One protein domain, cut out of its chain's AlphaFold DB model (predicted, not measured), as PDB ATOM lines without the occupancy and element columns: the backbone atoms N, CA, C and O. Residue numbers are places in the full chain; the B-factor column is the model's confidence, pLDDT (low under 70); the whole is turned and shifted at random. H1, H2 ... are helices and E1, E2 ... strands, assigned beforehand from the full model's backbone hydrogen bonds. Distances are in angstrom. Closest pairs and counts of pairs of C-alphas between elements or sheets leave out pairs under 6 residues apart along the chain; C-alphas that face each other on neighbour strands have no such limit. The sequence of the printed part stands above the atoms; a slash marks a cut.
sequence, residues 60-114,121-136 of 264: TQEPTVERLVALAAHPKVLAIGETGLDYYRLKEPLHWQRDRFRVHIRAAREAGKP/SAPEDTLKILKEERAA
ATOM      1  N   THR A  60     -25.549 -22.146 -27.190       63.09
ATOM      2  CA  THR A  60     -24.817 -22.146 -25.923       63.09
ATOM      3  C   THR A  60     -23.440 -21.527 -26.089       63.09
ATOM      4  O   THR A  60     -22.704 -21.903 -26.991       63.09
ATOM      5  N   GLN A  61     -23.073 -20.615 -25.189       76.31
ATOM      6  CA  GLN A  61     -21.757 -19.984 -25.225       76.31
ATOM      7  C   GLN A  61     -20.671 -20.999 -24.836       76.31
ATOM      8  O   GLN A  61     -20.761 -21.623 -23.772       76.31
ATOM      9  N   GLU A  62     -19.673 -21.160 -25.711       86.88
ATOM     10  CA  GLU A  62     -18.516 -22.029 -25.480       86.88
ATOM     11  C   GLU A  62     -17.673 -21.520 -24.299       86.88
ATOM     12  O   GLU A  62     -17.504 -20.306 -24.136       86.88
ATOM     13  N   PRO A  63     -17.143 -22.423 -23.456       89.38
ATOM     14  CA  PRO A  63     -16.270 -22.028 -22.364       89.38
ATOM     15  C   PRO A  63     -14.929 -21.537 -22.919       89.38
ATOM     16  O   PRO A  63     -14.342 -22.176 -23.788       89.38
ATOM     17  N   THR A  64     -14.419 -20.431 -22.377       94.75
ATOM     18  CA  THR A  64     -13.043 -19.973 -22.613       94.75
ATOM     19  C   THR A  64     -12.207 -20.154 -21.353       94.75
ATOM     20  O   THR A  64     -12.754 -20.267 -20.248       94.75
ATOM     21  N   VAL A  65     -10.882 -20.175 -21.508       96.19
ATOM     22  CA  VAL A  65      -9.946 -20.333 -20.386       96.19
ATOM     23  C   VAL A  65     -10.134 -19.198 -19.380       96.19
ATOM     24  O   VAL A  65     -10.397 -19.456 -18.207       96.19
ATOM     25  N   GLU A  66     -10.137 -17.954 -19.850       96.12
ATOM     26  CA  GLU A  66     -10.224 -16.743 -19.025       96.12
ATOM     27  C   GLU A  66     -11.513 -16.739 -18.203       96.12
ATOM     28  O   GLU A  66     -11.533 -16.374 -17.025       96.12
ATOM     29  N   ARG A  67     -12.618 -17.191 -18.810       94.06
ATOM     30  CA  ARG A  67     -13.906 -17.249 -18.125       94.06
ATOM     31  C   ARG A  67     -13.926 -18.325 -17.047       94.06
ATOM     32  O   ARG A  67     -14.446 -18.069 -15.960       94.06
ATOM     33  N   LEU A  68     -13.403 -19.513 -17.344       95.44
ATOM     34  CA  LEU A  68     -13.321 -20.596 -16.368       95.44
ATOM     35  C   LEU A  68     -12.417 -20.209 -15.195       95.44
ATOM     36  O   LEU A  68     -12.811 -20.427 -14.053       95.44
ATOM     37  N   VAL A  69     -11.280 -19.562 -15.456       96.44
ATOM     38  CA  VAL A  69     -10.368 -19.045 -14.422       96.44
ATOM     39  C   VAL A  69     -11.065 -17.991 -13.555       96.44
ATOM     40  O   VAL A  69     -11.042 -18.087 -12.328       96.44
ATOM     41  N   ALA A  70     -11.782 -17.042 -14.165       95.75
ATOM     42  CA  ALA A  70     -12.531 -16.025 -13.425       95.75
ATOM     43  C   ALA A  70     -13.621 -16.628 -12.519       95.75
ATOM     44  O   ALA A  70     -13.815 -16.176 -11.393       95.75
ATOM     45  N   LEU A  71     -14.334 -17.661 -12.985       94.38
ATOM     46  CA  LEU A  71     -15.321 -18.379 -12.168       94.38
ATOM     47  C   LEU A  71     -14.651 -19.214 -11.072       94.38
ATOM     48  O   LEU A  71     -15.141 -19.266  -9.941       94.38
ATOM     49  N   ALA A  72     -13.523 -19.842 -11.399       94.25
ATOM     50  CA  ALA A  72     -12.735 -20.628 -10.470       94.25
ATOM     51  C   ALA A  72     -12.183 -19.775  -9.326       94.25
ATOM     52  O   ALA A  72     -11.998 -20.315  -8.245       94.25
ATOM     53  N   ALA A  73     -12.000 -18.462  -9.481       93.12
ATOM     54  CA  ALA A  73     -11.543 -17.583  -8.401       93.12
ATOM     55  C   ALA A  73     -12.484 -17.540  -7.176       93.12
ATOM     56  O   ALA A  73     -12.063 -17.158  -6.086       93.12
ATOM     57  N   HIS A  74     -13.749 -17.953  -7.313       93.12
ATOM     58  CA  HIS A  74     -14.679 -17.974  -6.188       93.12
ATOM     59  C   HIS A  74     -14.229 -18.982  -5.099       93.12
ATOM     60  O   HIS A  74     -13.963 -20.145  -5.416       93.12
ATOM     61  N   PRO A  75     -14.220 -18.614  -3.800       89.38
ATOM     62  CA  PRO A  75     -13.636 -19.436  -2.727       89.38
ATOM     63  C   PRO A  75     -14.340 -20.783  -2.503       89.38
ATOM     64  O   PRO A  75     -13.737 -21.726  -2.006       89.38
ATOM     65  N   LYS A  76     -15.617 -20.895  -2.890       91.81
ATOM     66  CA  LYS A  76     -16.375 -22.163  -2.835       91.81
ATOM     67  C   LYS A  76     -16.110 -23.112  -4.010       91.81
ATOM     68  O   LYS A  76     -16.590 -24.240  -3.985       91.81
ATOM     69  N   VAL A  77     -15.418 -22.666  -5.057       94.62
ATOM     70  CA  VAL A  77     -15.078 -23.520  -6.201       94.62
ATOM     71  C   VAL A  77     -13.761 -24.208  -5.886       94.62
ATOM     72  O   VAL A  77     -12.760 -23.532  -5.688       94.62
ATOM     73  N   LEU A  78     -13.744 -25.536  -5.825       95.25
ATOM     74  CA  LEU A  78     -12.542 -26.288  -5.440       95.25
ATOM     75  C   LEU A  78     -11.840 -26.965  -6.617       95.25
ATOM     76  O   LEU A  78     -10.706 -27.400  -6.482       95.25
ATOM     77  N   ALA A  79     -12.504 -27.062  -7.767       96.44
ATOM     78  CA  ALA A  79     -12.021 -27.811  -8.917       96.44
ATOM     79  C   ALA A  79     -12.639 -27.296 -10.214       96.44
ATOM     80  O   ALA A  79     -13.662 -26.605 -10.190       96.44
ATOM     81  N   ILE A  80     -12.043 -27.683 -11.340       96.75
ATOM     82  CA  ILE A  80     -12.604 -27.455 -12.671       96.75
ATOM     83  C   ILE A  80     -13.153 -28.773 -13.218       96.75
ATOM     84  O   ILE A  80     -12.432 -29.761 -13.353       96.75
ATOM     85  N   GLY A  81     -14.444 -28.779 -13.543       92.88
ATOM     86  CA  GLY A  81     -15.137 -29.942 -14.082       92.88
ATOM     87  C   GLY A  81     -16.625 -29.960 -13.713       92.88
ATOM     88  O   GLY A  81     -17.177 -28.962 -13.253       92.88
ATOM     89  N   GLU A  82     -17.314 -31.080 -13.898       91.25
ATOM     90  CA  GLU A  82     -16.818 -32.320 -14.518       91.25
ATOM     91  C   GLU A  82     -16.561 -32.139 -16.021       91.25
ATOM     92  O   GLU A  82     -17.425 -31.636 -16.734       91.25
ATOM     93  N   THR A  83     -15.380 -32.528 -16.503       94.00
ATOM     94  CA  THR A  83     -14.970 -32.440 -17.918       94.00
ATOM     95  C   THR A  83     -14.426 -33.784 -18.407       94.00
ATOM     96  O   THR A  83     -14.271 -34.700 -17.610       94.00
ATOM     97  N   GLY A  84     -14.116 -33.921 -19.695       93.56
ATOM     98  CA  GLY A  84     -13.522 -35.134 -20.262       93.56
ATOM     99  C   GLY A  84     -14.286 -35.661 -21.472       93.56
ATOM    100  O   GLY A  84     -14.875 -34.883 -22.226       93.56
ATOM    101  N   LEU A  85     -14.245 -36.977 -21.686       93.69
ATOM    102  CA  LEU A  85     -14.682 -37.623 -22.926       93.69
ATOM    103  C   LEU A  85     -15.694 -38.745 -22.651       93.69
ATOM    104  O   LEU A  85     -15.452 -39.632 -21.838       93.69
ATOM    105  N   ASP A  86     -16.815 -38.744 -23.373       92.81
ATOM    106  CA  ASP A  86     -17.828 -39.810 -23.296       92.81
ATOM    107  C   ASP A  86     -18.240 -40.221 -24.708       92.81
ATOM    108  O   ASP A  86     -19.043 -39.549 -25.360       92.81
ATOM    109  N   TYR A  87     -17.676 -41.331 -25.184       90.69
ATOM    110  CA  TYR A  87     -17.943 -41.855 -26.527       90.69
ATOM    111  C   TYR A  87     -19.048 -42.910 -26.527       90.69
ATOM    112  O   TYR A  87     -19.492 -43.350 -27.583       90.69
ATOM    113  N   TYR A  88     -19.558 -43.294 -25.355       85.56
ATOM    114  CA  TYR A  88     -20.584 -44.327 -25.252       85.56
ATOM    115  C   TYR A  88     -21.939 -43.856 -25.792       85.56
ATOM    116  O   TYR A  88     -22.685 -44.634 -26.388       85.56
ATOM    117  N   ARG A  89     -22.293 -42.584 -25.567       75.75
ATOM    118  CA  ARG A  89     -23.603 -42.032 -25.973       75.75
ATOM    119  C   ARG A  89     -23.559 -41.157 -27.223       75.75
ATOM    120  O   ARG A  89     -24.620 -40.668 -27.628       75.75
ATOM    121  N   LEU A  90     -22.378 -40.894 -27.774       77.25
ATOM    122  CA  LEU A  90     -22.166 -39.922 -28.845       77.25
ATOM    123  C   LEU A  90     -21.699 -40.609 -30.133       77.25
ATOM    124  O   LEU A  90     -21.122 -41.688 -30.108       77.25
ATOM    125  N   LYS A  91     -21.998 -39.981 -31.272       75.56
ATOM    126  CA  LYS A  91     -21.515 -40.388 -32.595       75.56
ATOM    127  C   LYS A  91     -20.647 -39.261 -33.147       75.56
ATOM    128  O   LYS A  91     -20.970 -38.097 -32.918       75.56
ATOM    129  N   GLU A  92     -19.571 -39.612 -33.844       74.75
ATOM    130  CA  GLU A  92     -18.647 -38.659 -34.475       74.75
ATOM    131  C   GLU A  92     -19.369 -37.673 -35.421       74.75
ATOM    132  O   GLU A  92     -20.390 -38.044 -36.014       74.75
ATOM    133  N   PRO A  93     -18.855 -36.432 -35.588       75.75
ATOM    134  CA  PRO A  93     -17.557 -35.926 -35.114       75.75
ATOM    135  C   PRO A  93     -17.560 -35.346 -33.679       75.75
ATOM    136  O   PRO A  93     -18.396 -34.506 -33.341       75.75
ATOM    137  N   LEU A  94     -16.582 -35.738 -32.846       85.81
ATOM    138  CA  LEU A  94     -16.463 -35.350 -31.418       85.81
ATOM    139  C   LEU A  94     -15.320 -34.364 -31.113       85.81
ATOM    140  O   LEU A  94     -14.878 -34.247 -29.969       85.81
ATOM    141  N   HIS A  95     -14.831 -33.638 -32.123       87.62
ATOM    142  CA  HIS A  95     -13.749 -32.653 -31.966       87.62
ATOM    143  C   HIS A  95     -14.069 -31.596 -30.897       87.62
ATOM    144  O   HIS A  95     -13.244 -31.349 -30.025       87.62
ATOM    145  N   TRP A  96     -15.303 -31.084 -30.868       87.62
ATOM    146  CA  TRP A  96     -15.744 -30.084 -29.893       87.62
ATOM    147  C   TRP A  96     -15.593 -30.554 -28.438       87.62
ATOM    148  O   TRP A  96     -15.274 -29.756 -27.560       87.62
ATOM    149  N   GLN A  97     -15.790 -31.849 -28.159       90.56
ATOM    150  CA  GLN A  97     -15.650 -32.394 -26.807       90.56
ATOM    151  C   GLN A  97     -14.176 -32.437 -26.397       90.56
ATOM    152  O   GLN A  97     -13.831 -32.054 -25.279       90.56
ATOM    153  N   ARG A  98     -13.303 -32.837 -27.331       93.56
ATOM    154  CA  ARG A  98     -11.846 -32.821 -27.152       93.56
ATOM    155  C   ARG A  98     -11.349 -31.389 -26.925       93.56
ATOM    156  O   ARG A  98     -10.589 -31.158 -25.989       93.56
ATOM    157  N   ASP A  99     -11.833 -30.422 -27.699       93.94
ATOM    158  CA  ASP A  99     -11.454 -29.010 -27.563       93.94
ATOM    159  C   ASP A  99     -11.914 -28.422 -26.224       93.94
ATOM    160  O   ASP A  99     -11.122 -27.802 -25.510       93.94
ATOM    161  N   ARG A 100     -13.160 -28.696 -25.813       94.56
ATOM    162  CA  ARG A 100     -13.656 -28.310 -24.483       94.56
ATOM    163  C   ARG A 100     -12.818 -28.936 -23.376       94.56
ATOM    164  O   ARG A 100     -12.506 -28.246 -22.404       94.56
ATOM    165  N   PHE A 101     -12.429 -30.202 -23.509       96.56
ATOM    166  CA  PHE A 101     -11.583 -30.858 -22.518       96.56
ATOM    167  C   PHE A 101     -10.221 -30.158 -22.390       96.56
ATOM    168  O   PHE A 101      -9.823 -29.807 -21.278       96.56
ATOM    169  N   ARG A 102      -9.568 -29.826 -23.512       97.62
ATOM    170  CA  ARG A 102      -8.313 -29.051 -23.527       97.62
ATOM    171  C   ARG A 102      -8.457 -27.690 -22.849       97.62
ATOM    172  O   ARG A 102      -7.616 -27.323 -22.030       97.62
ATOM    173  N   VAL A 103      -9.537 -26.959 -23.134       97.06
ATOM    174  CA  VAL A 103      -9.822 -25.659 -22.499       97.06
ATOM    175  C   VAL A 103      -9.931 -25.791 -20.977       97.06
ATOM    176  O   VAL A 103      -9.352 -24.981 -20.255       97.06
ATOM    177  N   HIS A 104     -10.613 -26.824 -20.475       97.50
ATOM    178  CA  HIS A 104     -10.728 -27.045 -19.031       97.50
ATOM    179  C   HIS A 104      -9.380 -27.396 -18.394       97.50
ATOM    180  O   HIS A 104      -9.095 -26.904 -17.305       97.50
ATOM    181  N   ILE A 105      -8.533 -28.188 -19.065       97.81
ATOM    182  CA  ILE A 105      -7.187 -28.508 -18.564       97.81
ATOM    183  C   ILE A 105      -6.337 -27.242 -18.444       97.81
ATOM    184  O   ILE A 105      -5.717 -27.011 -17.407       97.81
ATOM    185  N   ARG A 106      -6.341 -26.387 -19.473       98.19
ATOM    186  CA  ARG A 106      -5.611 -25.109 -19.453       98.19
ATOM    187  C   ARG A 106      -6.108 -24.199 -18.332       98.19
ATOM    188  O   ARG A 106      -5.296 -23.693 -17.566       98.19
ATOM    189  N   ALA A 107      -7.426 -24.077 -18.176       97.44
ATOM    190  CA  ALA A 107      -8.018 -23.299 -17.093       97.44
ATOM    191  C   ALA A 107      -7.662 -23.850 -15.706       97.44
ATOM    192  O   ALA A 107      -7.444 -23.074 -14.783       97.44
ATOM    193  N   ALA A 108      -7.588 -25.174 -15.544       97.25
ATOM    194  CA  ALA A 108      -7.273 -25.801 -14.261       97.25
ATOM    195  C   ALA A 108      -5.829 -25.519 -13.847       97.25
ATOM    196  O   ALA A 108      -5.566 -25.170 -12.696       97.25
ATOM    197  N   ARG A 109      -4.914 -25.588 -14.821       97.12
ATOM    198  CA  ARG A 109      -3.505 -25.223 -14.645       97.12
ATOM    199  C   ARG A 109      -3.351 -23.753 -14.272       97.12
ATOM    200  O   ARG A 109      -2.676 -23.452 -13.296       97.12
ATOM    201  N   GLU A 110      -4.011 -22.854 -14.997       97.38
ATOM    202  CA  GLU A 110      -3.933 -21.412 -14.736       97.38
ATOM    203  C   GLU A 110      -4.570 -21.021 -13.394       97.38
ATOM    204  O   GLU A 110      -4.011 -20.219 -12.651       97.38
ATOM    205  N   ALA A 111      -5.701 -21.631 -13.035       95.25
ATOM    206  CA  ALA A 111      -6.369 -21.386 -11.758       95.25
ATOM    207  C   ALA A 111      -5.685 -22.073 -10.561       95.25
ATOM    208  O   ALA A 111      -6.068 -21.812  -9.420       95.25
ATOM    209  N   GLY A 112      -4.731 -22.982 -10.801       95.06
ATOM    210  CA  GLY A 112      -4.109 -23.803  -9.761       95.06
ATOM    211  C   GLY A 112      -5.107 -24.709  -9.031       95.06
ATOM    212  O   GLY A 112      -4.985 -24.900  -7.820       95.06
ATOM    213  N   LYS A 113      -6.126 -25.224  -9.737       96.06
ATOM    214  CA  LYS A 113      -7.180 -26.079  -9.163       96.06
ATOM    215  C   LYS A 113      -7.216 -27.450  -9.832       96.06
ATOM    216  O   LYS A 113      -7.042 -27.520 -11.046       96.06
ATOM    217  N   PRO A 114      -7.494 -28.529  -9.079       97.44
ATOM    218  CA  PRO A 114      -7.546 -29.874  -9.634       97.44
ATOM    219  C   PRO A 114      -8.676 -30.043 -10.654       97.44
ATOM    220  O   PRO A 114      -9.715 -29.373 -10.598       97.44
ATOM    221  N   SER A 121     -15.502 -45.039 -22.509       91.12
ATOM    222  CA  SER A 121     -15.225 -45.567 -23.857       91.12
ATOM    223  C   SER A 121     -14.267 -44.675 -24.664       91.12
ATOM    224  O   SER A 121     -14.289 -44.702 -25.890       91.12
ATOM    225  N   ALA A 122     -13.436 -43.888 -23.974       93.19
ATOM    226  CA  ALA A 122     -12.458 -42.973 -24.556       93.19
ATOM    227  C   ALA A 122     -11.087 -42.980 -23.826       93.19
ATOM    228  O   ALA A 122     -10.466 -41.922 -23.717       93.19
ATOM    229  N   PRO A 123     -10.587 -44.116 -23.288       94.25
ATOM    230  CA  PRO A 123      -9.398 -44.112 -22.429       94.25
ATOM    231  C   PRO A 123      -8.134 -43.587 -23.128       94.25
ATOM    232  O   PRO A 123      -7.380 -42.810 -22.545       94.25
ATOM    233  N   GLU A 124      -7.914 -43.976 -24.385       95.19
ATOM    234  CA  GLU A 124      -6.719 -43.597 -25.152       95.19
ATOM    235  C   GLU A 124      -6.670 -42.088 -25.424       95.19
ATOM    236  O   GLU A 124      -5.677 -41.430 -25.105       95.19
ATOM    237  N   ASP A 125      -7.767 -41.522 -25.935       95.44
ATOM    238  CA  ASP A 125      -7.876 -40.085 -26.200       95.44
ATOM    239  C   ASP A 125      -7.809 -39.268 -24.903       95.44
ATOM    240  O   ASP A 125      -7.169 -38.214 -24.876       95.44
ATOM    241  N   THR A 126      -8.401 -39.760 -23.808       97.00
ATOM    242  CA  THR A 126      -8.329 -39.092 -22.501       97.00
ATOM    243  C   THR A 126      -6.878 -38.975 -22.030       97.00
ATOM    244  O   THR A 126      -6.426 -37.869 -21.734       97.00
ATOM    245  N   LEU A 127      -6.119 -40.078 -22.002       97.38
ATOM    246  CA  LEU A 127      -4.712 -40.053 -21.575       97.38
ATOM    247  C   LEU A 127      -3.848 -39.203 -22.502       97.38
ATOM    248  O   LEU A 127      -2.999 -38.445 -22.027       97.38
ATOM    249  N   LYS A 128      -4.074 -39.299 -23.815       97.69
ATOM    250  CA  LYS A 128      -3.358 -38.501 -24.808       97.69
ATOM    251  C   LYS A 128      -3.538 -37.005 -24.552       97.69
ATOM    252  O   LYS A 128      -2.546 -36.290 -24.433       97.69
ATOM    253  N   ILE A 129      -4.779 -36.541 -24.400       97.81
ATOM    254  CA  ILE A 129      -5.075 -35.121 -24.166       97.81
ATOM    255  C   ILE A 129      -4.500 -34.648 -22.826       97.81
ATOM    256  O   ILE A 129      -3.912 -33.569 -22.762       97.81
ATOM    257  N   LEU A 130      -4.611 -35.456 -21.765       97.81
ATOM    258  CA  LEU A 130      -4.039 -35.120 -20.457       97.81
ATOM    259  C   LEU A 130      -2.518 -34.930 -20.520       97.81
ATOM    260  O   LEU A 130      -1.995 -33.990 -19.917       97.81
ATOM    261  N   LYS A 131      -1.815 -35.792 -21.264       97.75
ATOM    262  CA  LYS A 131      -0.363 -35.696 -21.474       97.75
ATOM    263  C   LYS A 131       0.006 -34.468 -22.307       97.75
ATOM    264  O   LYS A 131       0.858 -33.690 -21.889       97.75
ATOM    265  N   GLU A 132      -0.659 -34.264 -23.443       98.00
ATOM    266  CA  GLU A 132      -0.401 -33.138 -24.354       98.00
ATOM    267  C   GLU A 132      -0.614 -31.774 -23.682       98.00
ATOM    268  O   GLU A 132       0.199 -30.866 -23.842       98.00
ATOM    269  N   GLU A 133      -1.681 -31.628 -22.895       97.81
ATOM    270  CA  GLU A 133      -2.024 -30.368 -22.221       97.81
ATOM    271  C   GLU A 133      -1.335 -30.195 -20.856       97.81
ATOM    272  O   GLU A 133      -1.594 -29.208 -20.156       97.81
ATOM    273  N   ARG A 134      -0.439 -31.125 -20.484       97.44
ATOM    274  CA  ARG A 134       0.337 -31.118 -19.231       97.44
ATOM    275  C   ARG A 134      -0.560 -31.084 -17.987       97.44
ATOM    276  O   ARG A 134      -0.282 -30.380 -17.018       97.44
ATOM    277  N   ALA A 135      -1.641 -31.865 -17.998       96.50
ATOM    278  CA  ALA A 135      -2.645 -31.887 -16.932       96.50
ATOM    279  C   ALA A 135      -2.082 -32.266 -15.549       96.50
ATOM    280  O   ALA A 135      -2.651 -31.874 -14.532       96.50
ATOM    281  N   ALA A 136      -0.944 -32.970 -15.503       95.62
ATOM    282  CA  ALA A 136      -0.229 -33.307 -14.271       95.62
ATOM    283  C   ALA A 136       0.154 -32.076 -13.422       95.62
ATOM    284  O   ALA A 136       0.289 -32.191 -12.209       95.62
TER     285      ALA A 136
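What this domain is: This is residues 60 to 114 and 121 to 136 of the 264 residues of the protein "TatD family deoxyribonuclease" of Betaproteobacteria bacterium (UniProt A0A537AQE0). The long helix H2 is the core, with the lone strand E1 beside it, H1 packed on it around Ala 107, and H3 on its residues 98 to 105. The printed part has 71 residues, in order H1, E1, H2, H3, and is mostly helix. It is compact, radius of gyration of the C-alphas 12.5 A, spanning 36 by 29 by 17 A.

Where its parts are: H1, residues 65 to 72, begins at C-alpha 65 (-9.946, -20.333, -20.386). E1 is residues 80 to 86, 17.1 A from first to last C-alpha; H2, residues 95 to 111, 24.3 A. H3, residues 123 to 132, ends at C-alpha 132 (-0.401, -33.138, -24.354).

How they stand to each other: H1 touches H2, a steep tilt of 57 degrees, the same way; closest C-alphas Val 65 and Ala 107, 4.8 A. E1 pairs with no named strand; its closest C-alphas with H2 are Gly 84 and Phe 101, 5.2 A. H2 touches H3 with residues 98 to 105 alone, a steep tilt of 45 degrees; closest C-alphas Arg 102 and Ile 129, 6.9 A. H1 and H3 are apart. In H1, H2 and H3 every O i to N i+4 pair is within hydrogen-bond range.

The domain as a whole: The farthest C-alphas, Pro 75 and Glu 92, are 37.5 A apart. Residues 115 to 120 are not printed; C-alphas 114 and 121 are 22.5 A apart. Of the links printed whole, none is long. Residue 60 is under pLDDT 70.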